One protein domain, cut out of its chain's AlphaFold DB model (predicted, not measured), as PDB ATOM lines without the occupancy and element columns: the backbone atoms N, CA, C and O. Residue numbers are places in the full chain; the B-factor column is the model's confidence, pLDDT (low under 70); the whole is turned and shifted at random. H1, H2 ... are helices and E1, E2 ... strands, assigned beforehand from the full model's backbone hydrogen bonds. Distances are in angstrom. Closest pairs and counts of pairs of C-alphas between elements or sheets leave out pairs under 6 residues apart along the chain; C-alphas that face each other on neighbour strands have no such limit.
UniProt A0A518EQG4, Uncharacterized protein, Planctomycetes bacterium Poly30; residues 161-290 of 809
ATOM      1  N   LEU A 161      29.492 -19.247 -11.080       97.19
ATOM      2  CA  LEU A 161      29.314 -19.145 -12.529       97.19
ATOM      3  C   LEU A 161      27.824 -19.018 -12.857       97.19
ATOM      4  O   LEU A 161      27.036 -19.868 -12.441       97.19
ATOM      5  N   ALA A 162      27.452 -17.970 -13.599       95.56
ATOM      6  CA  ALA A 162      26.078 -17.768 -14.068       95.56
ATOM      7  C   ALA A 162      25.988 -17.128 -15.458       95.56
ATOM      8  O   ALA A 162      26.970 -16.575 -15.937       95.56
ATOM      9  N   ASN A 163      24.823 -17.153 -16.114       91.50
ATOM     10  CA  ASN A 163      24.578 -16.217 -17.219       91.50
ATOM     11  C   ASN A 163      24.492 -14.799 -16.672       91.50
ATOM     12  O   ASN A 163      25.069 -13.879 -17.238       91.50
ATOM     13  N   ASN A 164      23.775 -14.646 -15.558       84.62
ATOM     14  CA  ASN A 164      23.481 -13.360 -14.957       84.62
ATOM     15  C   ASN A 164      23.735 -13.424 -13.448       84.62
ATOM     16  O   ASN A 164      23.139 -14.236 -12.736       84.62
ATOM     17  N   ILE A 165      24.611 -12.544 -12.955       86.25
ATOM     18  CA  ILE A 165      24.848 -12.355 -11.519       86.25
ATOM     19  C   ILE A 165      24.253 -11.006 -11.119       86.25
ATOM     20  O   ILE A 165      24.820  -9.952 -11.420       86.25
ATOM     21  N   ASN A 166      23.122 -11.046 -10.414       77.12
ATOM     22  CA  ASN A 166      22.445  -9.859  -9.900       77.12
ATOM     23  C   ASN A 166      22.438  -9.850  -8.365       77.12
ATOM     24  O   ASN A 166      22.262 -10.887  -7.727       77.12
ATOM     25  N   CYS A 167      22.646  -8.677  -7.761       71.94
ATOM     26  CA  CYS A 167      22.675  -8.419  -6.310       71.94
ATOM     27  C   CYS A 167      23.735  -9.170  -5.471       71.94
ATOM     28  O   CYS A 167      24.101  -8.672  -4.403       71.94
ATOM     29  N   LEU A 168      24.261 -10.314  -5.922       83.81
ATOM     30  CA  LEU A 168      25.147 -11.169  -5.132       83.81
ATOM     31  C   LEU A 168      26.459 -10.455  -4.779       83.81
ATOM     32  O   LEU A 168      26.826 -10.392  -3.611       83.81
ATOM     33  N   LEU A 169      27.134  -9.818  -5.736       83.38
ATOM     34  CA  LEU A 169      28.436  -9.170  -5.506       83.38
ATOM     35  C   LEU A 169      28.371  -7.791  -4.825       83.38
ATOM     36  O   LEU A 169      29.326  -7.020  -4.909       83.38
ATOM     37  N   CYS A 170      27.291  -7.461  -4.114       81.44
ATOM     38  CA  CYS A 170      27.251  -6.227  -3.322       81.44
ATOM     39  C   CYS A 170      28.017  -6.358  -1.998       81.44
ATOM     40  O   CYS A 170      28.653  -5.402  -1.582       81.44
ATOM     41  N   HIS A 171      27.986  -7.525  -1.348       87.94
ATOM     42  CA  HIS A 171      28.691  -7.781  -0.081       87.94
ATOM     43  C   HIS A 171      29.200  -9.227  -0.028       87.94
ATOM     44  O   HIS A 171      28.846  -9.987   0.878       87.94
ATOM     45  N   THR A 172      29.960  -9.634  -1.044       93.25
ATOM     46  CA  THR A 172      30.406 -11.020  -1.203       93.25
ATOM     47  C   THR A 172      31.915 -11.152  -1.093       93.25
ATOM     48  O   THR A 172      32.668 -10.491  -1.800       93.25
ATOM     49  N   ASN A 173      32.346 -12.087  -0.254       96.38
ATOM     50  CA  ASN A 173      33.719 -12.563  -0.211       96.38
ATOM     51  C   ASN A 173      33.792 -13.936  -0.886       96.38
ATOM     52  O   ASN A 173      33.036 -14.840  -0.528       96.38
ATOM     53  N   ILE A 174      34.699 -14.095  -1.843       97.56
ATOM     54  CA  ILE A 174      34.931 -15.349  -2.561       97.56
ATOM     55  C   ILE A 174      36.362 -15.805  -2.305       97.56
ATOM     56  O   ILE A 174      37.309 -15.032  -2.459       97.56
ATOM     57  N   ASP A 175      36.504 -17.059  -1.895       96.81
ATOM     58  CA  ASP A 175      37.756 -17.656  -1.456       96.81
ATOM     59  C   ASP A 175      37.831 -19.150  -1.787       96.81
ATOM     60  O   ASP A 175      36.864 -19.737  -2.264       96.81
ATOM     61  N   SER A 176      38.971 -19.781  -1.513       95.38
ATOM     62  CA  SER A 176      39.140 -21.233  -1.513       95.38
ATOM     63  C   SER A 176      38.833 -21.799  -0.127       95.38
ATOM     64  O   SER A 176      39.332 -21.300   0.885       95.38
ATOM     65  N   ALA A 177      38.056 -22.881  -0.058       93.50
ATOM     66  CA  ALA A 177      37.769 -23.560   1.202       93.50
ATOM     67  C   ALA A 177      39.032 -24.161   1.838       93.50
ATOM     68  O   ALA A 177      39.183 -24.123   3.061       93.50
ATOM     69  N   GLU A 178      39.966 -24.664   1.024       91.81
ATOM     70  CA  GLU A 178      41.244 -25.190   1.514       91.81
ATOM     71  C   GLU A 178      42.052 -24.108   2.233       91.81
ATOM     72  O   GLU A 178      42.598 -24.369   3.306       91.81
ATOM     73  N   ARG A 179      42.066 -22.886   1.685       93.00
ATOM     74  CA  ARG A 179      42.729 -21.728   2.292       93.00
ATOM     75  C   ARG A 179      41.968 -21.219   3.515       93.00
ATOM     76  O   ARG A 179      42.558 -21.042   4.577       93.00
ATOM     77  N   PHE A 180      40.658 -21.005   3.384       92.69
ATOM     78  CA  PHE A 180      39.814 -20.410   4.422       92.69
ATOM     79  C   PHE A 180      39.839 -21.208   5.735       92.69
ATOM     80  O   PHE A 180      39.875 -20.622   6.818       92.69
ATOM     81  N   TYR A 181      39.861 -22.543   5.650       90.94
ATOM     82  CA  TYR A 181      39.939 -23.427   6.818       90.94
ATOM     83  C   TYR A 181      41.364 -23.905   7.142       90.94
ATOM     84  O   TYR A 181      41.546 -24.744   8.033       90.94
ATOM     85  N   ASN A 182      42.391 -23.389   6.458       88.31
ATOM     86  CA  ASN A 182      43.773 -23.768   6.721       88.31
ATOM     87  C   ASN A 182      44.224 -23.305   8.114       88.31
ATOM     88  O   ASN A 182      44.055 -22.157   8.514       88.31
ATOM     89  N   THR A 183      44.895 -24.198   8.836       84.88
ATOM     90  CA  THR A 183      45.566 -23.882  10.111       84.88
ATOM     91  C   THR A 183      47.082 -24.084  10.042       84.88
ATOM     92  O   THR A 183      47.799 -23.794  11.002       84.88
ATOM     93  N   ASN A 184      47.596 -24.566   8.908       87.31
ATOM     94  CA  ASN A 184      49.010 -24.825   8.683       87.31
ATOM     95  C   ASN A 184      49.664 -23.670   7.913       87.31
ATOM     96  O   ASN A 184      49.616 -23.613   6.684       87.31
ATOM     97  N   GLY A 185      50.370 -22.798   8.632       86.25
ATOM     98  CA  GLY A 185      51.084 -21.666   8.031       86.25
ATOM     99  C   GLY A 185      52.182 -22.040   7.021       86.25
ATOM    100  O   GLY A 185      52.639 -21.168   6.294       86.25
ATOM    101  N   MET A 186      52.607 -23.311   6.929       89.25
ATOM    102  CA  MET A 186      53.557 -23.750   5.890       89.25
ATOM    103  C   MET A 186      52.931 -23.847   4.492       89.25
ATOM    104  O   MET A 186      53.668 -23.906   3.515       89.25
ATOM    105  N   LEU A 187      51.598 -23.898   4.405       90.31
ATOM    106  CA  LEU A 187      50.858 -23.918   3.139       90.31
ATOM    107  C   LEU A 187      50.496 -22.509   2.652       90.31
ATOM    108  O   LEU A 187      49.885 -22.379   1.593       90.31
ATOM    109  N   ALA A 188      50.870 -21.466   3.399       89.94
ATOM    110  CA  ALA A 188      50.538 -20.098   3.041       89.94
ATOM    111  C   ALA A 188      51.068 -19.747   1.638       89.94
ATOM    112  O   ALA A 188      52.248 -19.967   1.348       89.94
ATOM    113  N   GLY A 189      50.204 -19.221   0.769       88.88
ATOM    114  CA  GLY A 189      50.554 -18.889  -0.617       88.88
ATOM    115  C   GLY A 189      50.589 -20.071  -1.596       88.88
ATOM    116  O   GLY A 189      51.021 -19.892  -2.733       88.88
ATOM    117  N   SER A 190      50.195 -21.281  -1.177       92.38
ATOM    118  CA  SER A 190      50.209 -22.476  -2.046       92.38
ATOM    119  C   SER A 190      48.862 -22.805  -2.700       92.38
ATOM    120  O   SER A 190      48.828 -23.580  -3.662       92.38
ATOM    121  N   PHE A 191      47.780 -22.200  -2.209       94.62
ATOM    122  CA  PHE A 191      46.410 -22.452  -2.652       94.62
ATOM    123  C   PHE A 191      46.138 -21.830  -4.017       94.62
ATOM    124  O   PHE A 191      46.546 -20.694  -4.268       94.62
ATOM    125  N   ASP A 192      45.454 -22.576  -4.880       93.88
ATOM    126  CA  ASP A 192      44.998 -22.082  -6.180       93.88
ATOM    127  C   ASP A 192      43.993 -20.945  -6.013       93.88
ATOM    128  O   ASP A 192      43.197 -20.924  -5.067       93.88
ATOM    129  N   SER A 193      44.053 -19.986  -6.931       93.88
ATOM    130  CA  SER A 193      43.048 -18.941  -7.030       93.88
ATOM    131  C   SER A 193      41.710 -19.488  -7.507       93.88
ATOM    132  O   SER A 193      41.620 -20.512  -8.185       93.88
ATOM    133  N   VAL A 194      40.646 -18.791  -7.124       96.44
ATOM    134  CA  VAL A 194      39.279 -19.166  -7.495       96.44
ATOM    135  C   VAL A 194      38.810 -18.437  -8.746       96.44
ATOM    136  O   VAL A 194      39.286 -17.346  -9.064       96.44
ATOM    137  N   LYS A 195      37.839 -19.029  -9.440       96.69
ATOM    138  CA  LYS A 195      37.234 -18.448 -10.639       96.69
ATOM    139  C   LYS A 195      35.812 -17.987 -10.352       96.69
ATOM    140  O   LYS A 195      35.019 -18.714  -9.746       96.69
ATOM    141  N   VAL A 196      35.504 -16.781 -10.812       96.56
ATOM    142  CA  VAL A 196      34.161 -16.196 -10.838       96.56
ATOM    143  C   VAL A 196      33.844 -15.880 -12.290       96.56
ATOM    144  O   VAL A 196      34.627 -15.190 -12.936       96.56
ATOM    145  N   GLY A 197      32.735 -16.389 -12.810       95.31
ATOM    146  CA  GLY A 197      32.373 -16.271 -14.216       95.31
ATOM    147  C   GLY A 197      30.971 -15.710 -14.415       95.31
ATOM    148  O   GLY A 197      30.048 -16.078 -13.688       95.31
ATOM    149  N   THR A 198      30.794 -14.869 -15.429       94.25
ATOM    150  CA  THR A 198      29.471 -14.594 -15.997       94.25
ATOM    151  C   THR A 198      29.486 -14.732 -17.516       94.25
ATOM    152  O   THR A 198      30.432 -14.274 -18.149       94.25
ATOM    153  N   ILE A 199      28.463 -15.356 -18.104       92.62
ATOM    154  CA  ILE A 199      28.347 -15.533 -19.561       92.62
ATOM    155  C   ILE A 199      27.731 -14.297 -20.224       92.62
ATOM    156  O   ILE A 199      28.246 -13.851 -21.245       92.62
ATOM    157  N   GLU A 200      26.648 -13.745 -19.668       87.44
ATOM    158  CA  GLU A 200      25.863 -12.686 -20.319       87.44
ATOM    159  C   GLU A 200      25.998 -11.326 -19.640       87.44
ATOM    160  O   GLU A 200      26.104 -10.321 -20.337       87.44
ATOM    161  N   SER A 201      25.918 -11.248 -18.308       82.94
ATOM    162  CA  SER A 201      26.023  -9.960 -17.616       82.94
ATOM    163  C   SER A 201      26.303 -10.080 -16.121       82.94
ATOM    164  O   SER A 201      26.055 -11.101 -15.466       82.94
ATOM    165  N   ILE A 202      26.800  -8.991 -15.547       86.25
ATOM    166  CA  ILE A 202      26.938  -8.835 -14.101       86.25
ATOM    167  C   ILE A 202      26.547  -7.429 -13.692       86.25
ATOM    168  O   ILE A 202      26.935  -6.453 -14.332       86.25
ATOM    169  N   HIS A 203      25.753  -7.334 -12.631       84.19
ATOM    170  CA  HIS A 203      25.220  -6.068 -12.155       84.19
ATOM    171  C   HIS A 203      25.839  -5.708 -10.803       84.19
ATOM    172  O   HIS A 203      25.704  -6.443  -9.820       84.19
ATOM    173  N   PHE A 204      26.474  -4.540 -10.739       82.00
ATOM    174  CA  PHE A 204      26.992  -3.952  -9.511       82.00
ATOM    175  C   PHE A 204      26.090  -2.805  -9.049       82.00
ATOM    176  O   PHE A 204      25.695  -1.926  -9.820       82.00
ATOM    177  N   ARG A 205      25.771  -2.783  -7.753       74.62
ATOM    178  CA  ARG A 205      25.128  -1.617  -7.126       74.62
ATOM    179  C   ARG A 205      26.131  -0.480  -6.949       74.62
ATOM    180  O   ARG A 205      27.300  -0.615  -7.277       74.62
ATOM    181  N   ALA A 206      25.668   0.662  -6.452       66.44
ATOM    182  CA  ALA A 206      26.502   1.854  -6.297       66.44
ATOM    183  C   ALA A 206      27.611   1.722  -5.227       66.44
ATOM    184  O   ALA A 206      28.477   2.590  -5.156       66.44
ATOM    185  N   ASP A 207      27.573   0.688  -4.383       71.56
ATOM    186  CA  ASP A 207      28.442   0.517  -3.216       71.56
ATOM    187  C   ASP A 207      28.829  -0.952  -2.925       71.56
ATOM    188  O   ASP A 207      28.693  -1.399  -1.785       71.56
ATOM    189  N   PRO A 208      29.320  -1.738  -3.906       78.62
ATOM    190  CA  PRO A 208      29.748  -3.092  -3.636       78.62
ATOM    191  C   PRO A 208      30.991  -3.049  -2.749       78.62
ATOM    192  O   PRO A 208      31.926  -2.289  -3.002       78.62
ATOM    193  N   ASP A 209      30.970  -3.880  -1.720       85.94
ATOM    194  CA  ASP A 209      32.045  -4.153  -0.777       85.94
ATOM    195  C   ASP A 209      32.340  -5.653  -0.847       85.94
ATOM    196  O   ASP A 209      31.905  -6.437   0.001       85.94
ATOM    197  N   SER A 210      32.981  -6.054  -1.945       91.75
ATOM    198  CA  SER A 210      33.202  -7.457  -2.294       91.75
ATOM    199  C   SER A 210      34.674  -7.735  -2.542       91.75
ATOM    200  O   SER A 210      35.429  -6.863  -2.975       91.75
ATOM    201  N   LYS A 211      35.085  -8.972  -2.273       95.38
ATOM    202  CA  LYS A 211      36.478  -9.408  -2.399       95.38
ATOM    203  C   LYS A 211      36.536 -10.755  -3.084       95.38
ATOM    204  O   LYS A 211      35.874 -11.692  -2.644       95.38
ATOM    205  N   VAL A 212      37.354 -10.876  -4.121       96.31
ATOM    206  CA  VAL A 212      37.541 -12.134  -4.851       96.31
ATOM    207  C   VAL A 212      38.996 -12.559  -4.742       96.31
ATOM    208  O   VAL A 212      39.887 -11.890  -5.260       96.31
ATOM    209  N   ALA A 213      39.259 -13.684  -4.075       96.44
ATOM    210  CA  ALA A 213      40.594 -14.276  -3.970       96.44
ATOM    211  C   ALA A 213      40.967 -15.063  -5.244       96.44
ATOM    212  O   ALA A 213      41.403 -16.213  -5.194       96.44
ATOM    213  N   GLY A 214      40.763 -14.448  -6.408       95.25
ATOM    214  CA  GLY A 214      41.152 -15.003  -7.694       95.25
ATOM    215  C   GLY A 214      40.763 -14.110  -8.860       95.25
ATOM    216  O   GLY A 214      40.964 -12.897  -8.780       95.25
ATOM    217  N   VAL A 215      40.245 -14.714  -9.930       94.88
ATOM    218  CA  VAL A 215      39.933 -14.024 -11.188       94.88
ATOM    219  C   VAL A 215      38.436 -13.911 -11.443       94.88
ATOM    220  O   VAL A 215      37.665 -14.825 -11.148       94.88
ATOM    221  N   MET A 216      38.044 -12.784 -12.034       94.81
ATOM    222  CA  MET A 216      36.697 -12.537 -12.545       94.81
ATOM    223  C   MET A 216      36.717 -12.552 -14.073       94.81
ATOM    224  O   MET A 216      37.426 -11.758 -14.688       94.81
ATOM    225  N   LEU A 217      35.941 -13.452 -14.668       95.00
ATOM    226  CA  LEU A 217      35.813 -13.657 -16.107       95.00
ATOM    227  C   LEU A 217      34.409 -13.232 -16.530       95.00
ATOM    228  O   LEU A 217      33.420 -13.861 -16.157       95.00
ATOM    229  N   ILE A 218      34.316 -12.129 -17.258       92.75
ATOM    230  CA  ILE A 218      33.047 -11.496 -17.603       92.75
ATOM    231  C   ILE A 218      32.914 -11.595 -19.119       92.75
ATOM    232  O   ILE A 218      33.666 -10.968 -19.859       92.75
ATOM    233  N   GLY A 219      32.016 -12.472 -19.569       88.69
ATOM    234  CA  GLY A 219      31.826 -12.813 -20.979       88.69
ATOM    235  C   GLY A 219      31.392 -11.634 -21.843       88.69
ATOM    236  O   GLY A 219      31.779 -11.565 -23.006       88.69
ATOM    237  N   ALA A 220      30.647 -10.703 -21.254       82.00
ATOM    238  CA  ALA A 220      30.181  -9.468 -21.875       82.00
ATOM    239  C   ALA A 220      30.348  -8.287 -20.896       82.00
ATOM    240  O   ALA A 220      31.210  -8.324 -20.013       82.00
ATOM    241  N   ASP A 221      29.511  -7.254 -21.011       76.38
ATOM    242  CA  ASP A 221      29.645  -6.043 -20.208       76.38
ATOM    243  C   ASP A 221      29.268  -6.216 -18.731       76.38
ATOM    244  O   ASP A 221      28.362  -6.962 -18.336       76.38
ATOM    245  N   ALA A 222      29.922  -5.409 -17.899       85.62
ATOM    246  CA  ALA A 222      29.536  -5.200 -16.517       85.62
ATOM    247  C   ALA A 222      28.734  -3.904 -16.353       85.62
ATOM    248  O   ALA A 222      29.131  -2.825 -16.807       85.62
ATOM    249  N   LEU A 223      27.609  -4.019 -15.654       86.00
ATOM    250  CA  LEU A 223      26.567  -3.004 -15.608       86.00
ATOM    251  C   LEU A 223      26.358  -2.475 -14.187       86.00
ATOM    252  O   LEU A 223      26.557  -3.165 -13.189       86.00
ATOM    253  N   LEU A 224      25.910  -1.231 -14.098       84.56
ATOM    254  CA  LEU A 224      25.299  -0.649 -12.915       84.56
ATOM    255  C   LEU A 224      23.898  -1.240 -12.701       84.56
ATOM    256  O   LEU A 224      23.270  -1.762 -13.622       84.56
ATOM    257  N   GLY A 225      23.357  -1.091 -11.491       76.69
ATOM    258  CA  GLY A 225      21.999  -1.545 -11.160       76.69
ATOM    259  C   GLY A 225      20.879  -0.972 -12.048       76.69
ATOM    260  O   GLY A 225      19.803  -1.560 -12.109       76.69
ATOM    261  N   ASP A 226      21.116   0.138 -12.757       78.12
ATOM    262  CA  ASP A 226      20.177   0.731 -13.723       78.12
ATOM    263  C   ASP A 226      20.385   0.265 -15.183       78.12
ATOM    264  O   ASP A 226      19.675   0.703 -16.093       78.12
ATOM    265  N   GLY A 227      21.331  -0.651 -15.413       80.88
ATOM    266  CA  GLY A 227      21.642  -1.228 -16.722       80.88
ATOM    267  C   GLY A 227      22.619  -0.408 -17.569       80.88
ATOM    268  O   GLY A 227      22.827  -0.744 -18.730       80.88
ATOM    269  N   HIS A 228      23.214   0.662 -17.030       84.81
ATOM    270  CA  HIS A 228      24.290   1.389 -17.708       84.81
ATOM    271  C   HIS A 228      25.658   0.736 -17.482       84.81
ATOM    272  O   HIS A 228      25.950   0.284 -16.382       84.81
ATOM    273  N   GLU A 229      26.528   0.746 -18.491       86.00
ATOM    274  CA  GLU A 229      27.904   0.247 -18.370       86.00
ATOM    275  C   GLU A 229      28.720   0.969 -17.291       86.00
ATOM    276  O   GLU A 229      28.606   2.184 -17.062       86.00
ATOM    277  N   ILE A 230      29.618   0.211 -16.664       86.56
ATOM    278  CA  ILE A 230      30.570   0.741 -15.697       86.56
ATOM    279  C   ILE A 230      31.763   1.366 -16.422       86.56
ATOM    280  O   ILE A 230      32.608   0.684 -16.992       86.56
ATOM    281  N   SER A 231      31.871   2.692 -16.328       83.06
ATOM    282  CA  SER A 231      32.973   3.463 -16.928       83.06
ATOM    283  C   SER A 231      34.071   3.880 -15.941       83.06
ATOM    284  O   SER A 231      35.160   4.261 -16.370       83.06
ATOM    285  N   ASP A 232      33.815   3.813 -14.631       86.19
ATOM    286  CA  ASP A 232      34.786   4.150 -13.582       86.19
ATOM    287  C   ASP A 232      34.819   3.074 -12.491       86.19
ATOM    288  O   ASP A 232      34.126   3.149 -11.478       86.19
ATOM    289  N   TRP A 233      35.678   2.079 -12.696       85.44
ATOM    290  CA  TRP A 233      35.909   0.984 -11.755       85.44
ATOM    291  C   TRP A 233      36.528   1.429 -10.424       85.44
ATOM    292  O   TRP A 233      36.409   0.721  -9.428       85.44
ATOM    293  N   SER A 234      37.141   2.618 -10.366       82.44
ATOM    294  CA  SER A 234      37.753   3.130  -9.133       82.44
ATOM    295  C   SER A 234      36.731   3.622  -8.102       82.44
ATOM    296  O   SER A 234      37.084   3.854  -6.944       82.44
ATOM    297  N   ALA A 235      35.465   3.772  -8.508       80.88
ATOM    298  CA  ALA A 235      34.370   4.175  -7.634       80.88
ATOM    299  C   ALA A 235      33.829   3.031  -6.754       80.88
ATOM    300  O   ALA A 235      33.103   3.301  -5.795       80.88
ATOM    301  N   PHE A 236      34.171   1.778  -7.063       83.50
ATOM    302  CA  PHE A 236      33.662   0.589  -6.380       83.50
ATOM    303  C   PHE A 236      34.649   0.106  -5.313       83.50
ATOM    304  O   PHE A 236      35.861   0.131  -5.528       83.50
ATOM    305  N   ASN A 237      34.145  -0.386  -4.178       86.94
ATOM    306  CA  ASN A 237      34.968  -1.056  -3.166       86.94
ATOM    307  C   ASN A 237      35.061  -2.563  -3.461       86.94
ATOM    308  O   ASN A 237      34.800  -3.406  -2.607       86.94
ATOM    309  N   LEU A 238      35.384  -2.888  -4.714       89.25
ATOM    310  CA  LEU A 238      35.605  -4.249  -5.185       89.25
ATOM    311  C   LEU A 238      37.112  -4.506  -5.241       89.25
ATOM    312  O   LEU A 238      37.845  -3.774  -5.906       89.25
ATOM    313  N   GLU A 239      37.568  -5.548  -4.552       93.44
ATOM    314  CA  GLU A 239      38.981  -5.926  -4.516       93.44
ATOM    315  C   GLU A 239      39.194  -7.303  -5.162       93.44
ATOM    316  O   GLU A 239      38.446  -8.254  -4.915       93.44
ATOM    317  N   GLY A 240      40.240  -7.414  -5.980       93.50
ATOM    318  CA  GLY A 240      40.683  -8.676  -6.573       93.50
ATOM    319  C   GLY A 240      41.883  -9.262  -5.830       93.50
ATOM    320  O   GLY A 240      42.438  -8.641  -4.916       93.50
ATOM    321  N   ALA A 241      42.318 -10.456  -6.232       94.56
ATOM    322  CA  ALA A 241      43.507 -11.077  -5.659       94.56
ATOM    323  C   ALA A 241      44.742 -10.193  -5.874       94.56
ATOM    324  O   ALA A 241      44.972  -9.677  -6.973       94.56
ATOM    325  N   ALA A 242      45.557 -10.040  -4.829       93.25
ATOM    326  CA  ALA A 242      46.868  -9.430  -4.978       93.25
ATOM    327  C   ALA A 242      47.808 -10.389  -5.739       93.25
ATOM    328  O   ALA A 242      47.846 -11.581  -5.419       93.25
ATOM    329  N   PRO A 243      48.607  -9.894  -6.704       90.69
ATOM    330  CA  PRO A 243      49.530 -10.742  -7.440       90.69
ATOM    331  C   PRO A 243      50.639 -11.287  -6.533       90.69
ATOM    332  O   PRO A 243      51.116 -10.627  -5.604       90.69
ATOM    333  N   SER A 244      51.092 -12.496  -6.850       85.56
ATOM    334  CA  SER A 244      52.249 -13.131  -6.228       85.56
ATOM    335  C   SER A 244      53.551 -12.374  -6.527       85.56
ATOM    336  O   SER A 244      53.610 -11.494  -7.386       85.56
ATOM    337  N   ALA A 245      54.651 -12.743  -5.858       74.44
ATOM    338  CA  ALA A 245      55.969 -12.139  -6.094       74.44
ATOM    339  C   ALA A 245      56.483 -12.295  -7.548       74.44
ATOM    340  O   ALA A 245      57.412 -11.591  -7.941       74.44
ATOM    341  N   GLY A 246      55.885 -13.201  -8.334       70.38
ATOM    342  CA  GLY A 246      56.130 -13.374  -9.769       70.38
ATOM    343  C   GLY A 246      55.214 -12.548 -10.680       70.38
ATOM    344  O   GLY A 246      55.386 -12.600 -11.893       70.38
ATOM    345  N   GLY A 247      54.266 -11.789 -10.120       82.38
ATOM    346  CA  GLY A 247      53.311 -10.976 -10.871       82.38
ATOM    347  C   GLY A 247      52.115 -11.753 -11.426       82.38
ATOM    348  O   GLY A 247      51.478 -11.252 -12.344       82.38
ATOM    349  N   SER A 248      51.819 -12.959 -10.927       87.12
ATOM    350  CA  SER A 248      50.652 -13.756 -11.341       87.12
ATOM    351  C   SER A 248      49.607 -13.873 -10.234       87.12
ATOM    352  O   SER A 248      49.956 -13.819  -9.052       87.12
ATOM    353  N   VAL A 249      48.343 -14.084 -10.607       90.19
ATOM    354  CA  VAL A 249      47.219 -14.323  -9.678       90.19
ATOM    355  C   VAL A 249      46.770 -15.790  -9.630       90.19
ATOM    356  O   VAL A 249      45.668 -16.093  -9.195       90.19
ATOM    357  N   GLU A 250      47.621 -16.725 -10.054       90.94
ATOM    358  CA  GLU A 250      47.334 -18.174 -10.023       90.94
ATOM    359  C   GLU A 250      47.224 -18.737  -8.598       90.94
ATOM    360  O   GLU A 250      46.603 -19.771  -8.375       90.94
ATOM    361  N   LYS A 251      47.862 -18.070  -7.631       93.31
ATOM    362  CA  LYS A 251      47.920 -18.494  -6.231       93.31
ATOM    363  C   LYS A 251      47.409 -17.398  -5.314       93.31
ATOM    364  O   LYS A 251      47.729 -16.225  -5.511       93.31
ATOM    365  N   ILE A 252      46.668 -17.786  -4.279       94.62
ATOM    366  CA  ILE A 252      46.155 -16.845  -3.281       94.62
ATOM    367  C   ILE A 252      47.279 -16.470  -2.325       94.62
ATOM    368  O   ILE A 252      47.760 -17.299  -1.555       94.62
ATOM    369  N   MET A 253      47.689 -15.205  -2.356       94.25
ATOM    370  CA  MET A 253      48.675 -14.679  -1.420       94.25
ATOM    371  C   MET A 253      48.062 -14.409  -0.046       94.25
ATOM    372  O   MET A 253      46.908 -14.001   0.052       94.25
ATOM    373  N   GLU A 254      48.851 -14.585   1.016       94.06
ATOM    374  CA  GLU A 254      48.387 -14.461   2.401       94.06
ATOM    375  C   GLU A 254      49.298 -13.568   3.256       94.06
ATOM    376  O   GLU A 254      50.509 -13.474   3.026       94.06
ATOM    377  N   ASP A 255      48.713 -12.909   4.259       90.25
ATOM    378  CA  ASP A 255      49.451 -12.193   5.299       90.25
ATOM    379  C   ASP A 255      50.023 -13.145   6.371       90.25
ATOM    380  O   ASP A 255      49.837 -14.362   6.349       90.25
ATOM    381  N   ILE A 256      50.726 -12.589   7.364       86.62
ATOM    382  CA  ILE A 256      51.325 -13.376   8.460       86.62
ATOM    383  C   ILE A 256      50.298 -14.062   9.378       86.62
ATOM    384  O   ILE A 256      50.687 -14.854  10.237       86.62
ATOM    385  N   PHE A 257      49.017 -13.725   9.243       87.00
ATOM    386  CA  PHE A 257      47.908 -14.300   9.994       87.00
ATOM    387  C   PHE A 257      47.093 -15.296   9.153       87.00
ATOM    388  O   PHE A 257      46.143 -15.868   9.684       87.00
ATOM    389  N   GLY A 258      47.473 -15.534   7.891       86.62
ATOM    390  CA  GLY A 258      46.747 -16.416   6.975       86.62
ATOM    391  C   GLY A 258      45.490 -15.778   6.379       86.62
ATOM    392  O   GLY A 258      44.583 -16.493   5.968       86.62
ATOM    393  N   ASN A 259      45.379 -14.447   6.363       90.94
ATOM    394  CA  ASN A 259      44.310 -13.771   5.624       90.94
ATOM    395  C   ASN A 259      44.735 -13.586   4.170       90.94
ATOM    396  O   ASN A 259      45.880 -13.205   3.919       90.94
ATOM    397  N   ALA A 260      43.812 -13.785   3.228       94.19
ATOM    398  CA  ALA A 260      44.058 -13.479   1.826       94.19
ATOM    399  C   ALA A 260      44.427 -11.995   1.640       94.19
ATOM    400  O   ALA A 260      43.853 -11.101   2.271       94.19
ATOM    401  N   LEU A 261      45.408 -11.747   0.777       94.81
ATOM    402  CA  LEU A 261      45.821 -10.414   0.371       94.81
ATOM    403  C   LEU A 261      45.030  -9.992  -0.862       94.81
ATOM    404  O   LEU A 261      45.039 -10.671  -1.890       94.81
ATOM    405  N   TYR A 262      44.403  -8.828  -0.758       94.81
ATOM    406  CA  TYR A 262      43.624  -8.226  -1.829       94.81
ATOM    407  C   TYR A 262      44.287  -6.941  -2.324       94.81
ATOM    408  O   TYR A 262      45.044  -6.286  -1.596       94.81
ATOM    409  N   GLY A 263      44.017  -6.600  -3.579       90.00
ATOM    410  CA  GLY A 263      44.466  -5.376  -4.227       90.00
ATOM    411  C   GLY A 263      43.351  -4.736  -5.049       90.00
ATOM    412  O   GLY A 263      42.239  -5.255  -5.138       90.00
ATOM    413  N   GLY A 264      43.665  -3.595  -5.665       90.25
ATOM    414  CA  GLY A 264      42.768  -2.990  -6.647       90.25
ATOM    415  C   GLY A 264      42.541  -3.907  -7.853       90.25
ATOM    416  O   GLY A 264      43.316  -4.834  -8.103       90.25
ATOM    417  N   LEU A 265      41.479  -3.622  -8.601       91.50
ATOM    418  CA  LEU A 265      41.188  -4.307  -9.856       91.50
ATOM    419  C   LEU A 265      42.283  -4.015 -10.885       91.50
ATOM    420  O   LEU A 265      42.592  -2.853 -11.157       91.50
ATOM    421  N   ASP A 266      42.844  -5.078 -11.447       92.44
ATOM    422  CA  ASP A 266      43.760  -5.040 -12.580       92.44
ATOM    423  C   ASP A 266      43.024  -5.645 -13.778       92.44
ATOM    424  O   ASP A 266      42.886  -6.868 -13.892       92.44
ATOM    425  N   ILE A 267      42.457  -4.762 -14.602       92.50
ATOM    426  CA  ILE A 267      41.637  -5.132 -15.757       92.50
ATOM    427  C   ILE A 267      42.565  -5.536 -16.898       92.50
ATOM    428  O   ILE A 267      43.476  -4.791 -17.265       92.50
ATOM    429  N   PHE A 268      42.314  -6.708 -17.471       93.06
ATOM    430  CA  PHE A 268      43.065  -7.234 -18.598       93.06
ATOM    431  C   PHE A 268      43.016  -6.285 -19.806       93.06
ATOM    432  O   PHE A 268      41.942  -5.920 -20.279       93.06
ATOM    433  N   ASP A 269      44.191  -5.919 -20.326       92.31
ATOM    434  CA  ASP A 269      44.341  -5.173 -21.578       92.31
ATOM    435  C   ASP A 269      44.889  -6.111 -22.666       92.31
ATOM    436  O   ASP A 269      46.058  -6.505 -22.590       92.31
ATOM    437  N   PRO A 270      44.115  -6.443 -23.714       90.25
ATOM    438  CA  PRO A 270      44.584  -7.320 -24.785       90.25
ATOM    439  C   PRO A 270      45.761  -6.739 -25.585       90.25
ATOM    440  O   PRO A 270      46.517  -7.487 -26.207       90.25
ATOM    441  N   ASN A 271      45.972  -5.417 -25.555       92.50
ATOM    442  CA  ASN A 271      47.115  -4.772 -26.211       92.50
ATOM    443  C   ASN A 271      48.384  -4.798 -25.349       92.50
ATOM    444  O   ASN A 271      49.485  -4.568 -25.860       92.50
ATOM    445  N   SER A 272      48.238  -5.063 -24.051       91.25
ATOM    446  CA  SER A 272      49.336  -5.203 -23.099       91.25
ATOM    447  C   SER A 272      49.006  -6.276 -22.047       91.25
ATOM    448  O   SER A 272      48.875  -5.937 -20.865       91.25
ATOM    449  N   PRO A 273      48.905  -7.564 -22.440       88.56
ATOM    450  CA  PRO A 273      48.492  -8.633 -21.536       88.56
ATOM    451  C   PRO A 273      49.378  -8.706 -20.291       88.56
ATOM    452  O   PRO A 273      50.608  -8.749 -20.392       88.56
ATOM    453  N   SER A 274      48.748  -8.746 -19.117       87.56
ATOM    454  CA  SER A 274      49.426  -8.900 -17.831       87.56
ATOM    455  C   SER A 274      48.973 -10.173 -17.132       87.56
ATOM    456  O   SER A 274      47.779 -10.430 -17.008       87.56
ATOM    457  N   SER A 275      49.925 -10.935 -16.593       86.06
ATOM    458  CA  SER A 275      49.640 -12.085 -15.727       86.06
ATOM    459  C   SER A 275      49.060 -11.684 -14.367       86.06
ATOM    460  O   SER A 275      48.550 -12.540 -13.645       86.06
ATOM    461  N   SER A 276      49.166 -10.402 -13.993       90.19
ATOM    462  CA  SER A 276      48.609  -9.870 -12.744       90.19
ATOM    463  C   SER A 276      47.132  -9.508 -12.854       90.19
ATOM    464  O   SER A 276      46.524  -9.222 -11.823       90.19
ATOM    465  N   ALA A 277      46.574  -9.530 -14.072       93.62
ATOM    466  CA  ALA A 277      45.181  -9.203 -14.307       93.62
ATOM    467  C   ALA A 277      44.283 -10.138 -13.490       93.62
ATOM    468  O   ALA A 277      44.393 -11.362 -13.571       93.62
ATOM    469  N   ASN A 278      43.399  -9.545 -12.692       94.00
ATOM    470  CA  ASN A 278      42.441 -10.261 -11.849       94.00
ATOM    471  C   ASN A 278      40.995 -10.087 -12.333       94.00
ATOM    472  O   ASN A 278      40.069 -10.644 -11.743       94.00
ATOM    473  N   MET A 279      40.805  -9.353 -13.429       93.31
ATOM    474  CA  MET A 279      39.507  -9.100 -14.025       93.31
ATOM    475  C   MET A 279      39.607  -9.042 -15.547       93.31
ATOM    476  O   MET A 279      40.456  -8.343 -16.096       93.31
ATOM    477  N   PHE A 280      38.712  -9.752 -16.222       93.75
ATOM    478  CA  PHE A 280      38.652  -9.855 -17.672       93.75
ATOM    479  C   PHE A 280      37.250  -9.450 -18.119       93.75
ATOM    480  O   PHE A 280      36.276 -10.095 -17.734       93.75
ATOM    481  N   LEU A 281      37.168  -8.362 -18.881       91.00
ATOM    482  CA  LEU A 281      35.951  -7.884 -19.538       91.00
ATOM    483  C   LEU A 281      35.916  -8.402 -20.974       91.00
ATOM    484  O   LEU A 281      36.981  -8.664 -21.542       91.00
ATOM    485  N   ASP A 282      34.715  -8.559 -21.530       88.38
ATOM    486  CA  ASP A 282      34.498  -9.027 -22.905       88.38
ATOM    487  C   ASP A 282      35.320 -10.283 -23.213       88.38
ATOM    488  O   ASP A 282      36.053 -10.380 -24.205       88.38
ATOM    489  N   PHE A 283      35.272 -11.239 -22.280       91.94
ATOM    490  CA  PHE A 283      36.204 -12.363 -22.240       91.94
ATOM    491  C   PHE A 283      36.209 -13.164 -23.549       91.94
ATOM    492  O   PHE A 283      37.270 -13.586 -24.008       91.94
ATOM    493  N   TYR A 284      35.050 -13.331 -24.192       90.69
ATOM    494  CA  TYR A 284      34.941 -14.090 -25.440       90.69
ATOM    495  C   TYR A 284      35.672 -13.450 -26.623       90.69
ATOM    496  O   TYR A 284      36.095 -14.172 -27.524       90.69
ATOM    497  N   GLU A 285      35.884 -12.132 -26.618       89.25
ATOM    498  CA  GLU A 285      36.683 -11.463 -27.655       89.25
ATOM    499  C   GLU A 285      38.187 -11.729 -27.491       89.25
ATOM    500  O   GLU A 285      38.963 -11.552 -28.431       89.25
ATOM    501  N   ASN A 286      38.598 -12.176 -26.301       85.88
ATOM    502  CA  ASN A 286      39.991 -12.263 -25.874       85.88
ATOM    503  C   ASN A 286      40.409 -13.676 -25.434       85.88
ATOM    504  O   ASN A 286      41.505 -13.845 -24.899       85.88
ATOM    505  N   ILE A 287      39.566 -14.689 -25.663       85.06
ATOM    506  CA  ILE A 287      39.763 -16.052 -25.144       85.06
ATOM    507  C   ILE A 287      41.112 -16.659 -25.560       85.06
ATOM    508  O   ILE A 287      41.799 -17.245 -24.730       85.06
ATOM    509  N   ASP A 288      41.556 -16.409 -26.796       86.25
ATOM    510  CA  ASP A 288      42.827 -16.908 -27.349       86.25
ATOM    511  C   ASP A 288      44.083 -16.284 -26.701       86.25
ATOM    512  O   ASP A 288      45.212 -16.683 -27.005       86.25
ATOM    513  N   LEU A 289      43.915 -15.271 -25.843       84.88
ATOM    514  CA  LEU A 289      45.000 -14.540 -25.183       84.88
ATOM    515  C   LEU A 289      45.179 -14.928 -23.709       84.88
ATOM    516  O   LEU A 289      46.041 -14.356 -23.035       84.88
ATOM    517  N   THR A 290      44.377 -15.867 -23.199       85.06
ATOM    518  CA  THR A 290      44.398 -16.286 -21.792       85.06
ATOM    519  C   THR A 290      44.406 -17.809 -21.673       85.06
ATOM    520  O   THR A 290      43.929 -18.506 -22.560       85.06
TER     521      THR A 290
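What this domain is: This is residues 161 to 290 of the 809 residues of an uncharacterized protein of Planctomycetes bacterium Poly30 (UniProt A0A518EQG4). With little regular structure, the chain winds as an imperfect solenoid between two parallel sheets, E2 E4 E7 and branched E1, E3, E5, E6. Of 130 printed residues, 42 are in seven strands and, after E2, helix H1: mostly strand. It is compact, radius of gyration of the C-alphas 14.6 A, spanning 45 by 31 by 24 A.

How they stand to each other: E3, residues 194 to 204, neighbours E5, residues 214 to 218; N 217 and O 196 are 2.8 A apart, within hydrogen-bond range. E4, residues 209 to 212, neighbours E7, residues 237 to 241; N 212 and O 239 are 2.9 A apart. The closest C-alphas of E5 and E7, Gly 214 and Ala 241, are 5.0 A apart.

Where its parts are: E1, residues 161 to 165, begins at (29.314, -19.145, -12.529); E7 ends at (43.507, -11.077, -5.659). E3, 19.7 A long, bends by 112 degrees at residue 200. E2 is residues 172 to 176, H1 177 to 180, E6 222 to 224.

The domain as a whole: The printed part has no cut. Links H1 to E3 and E6 to E7 are long. Residue 206 is under pLDDT 70.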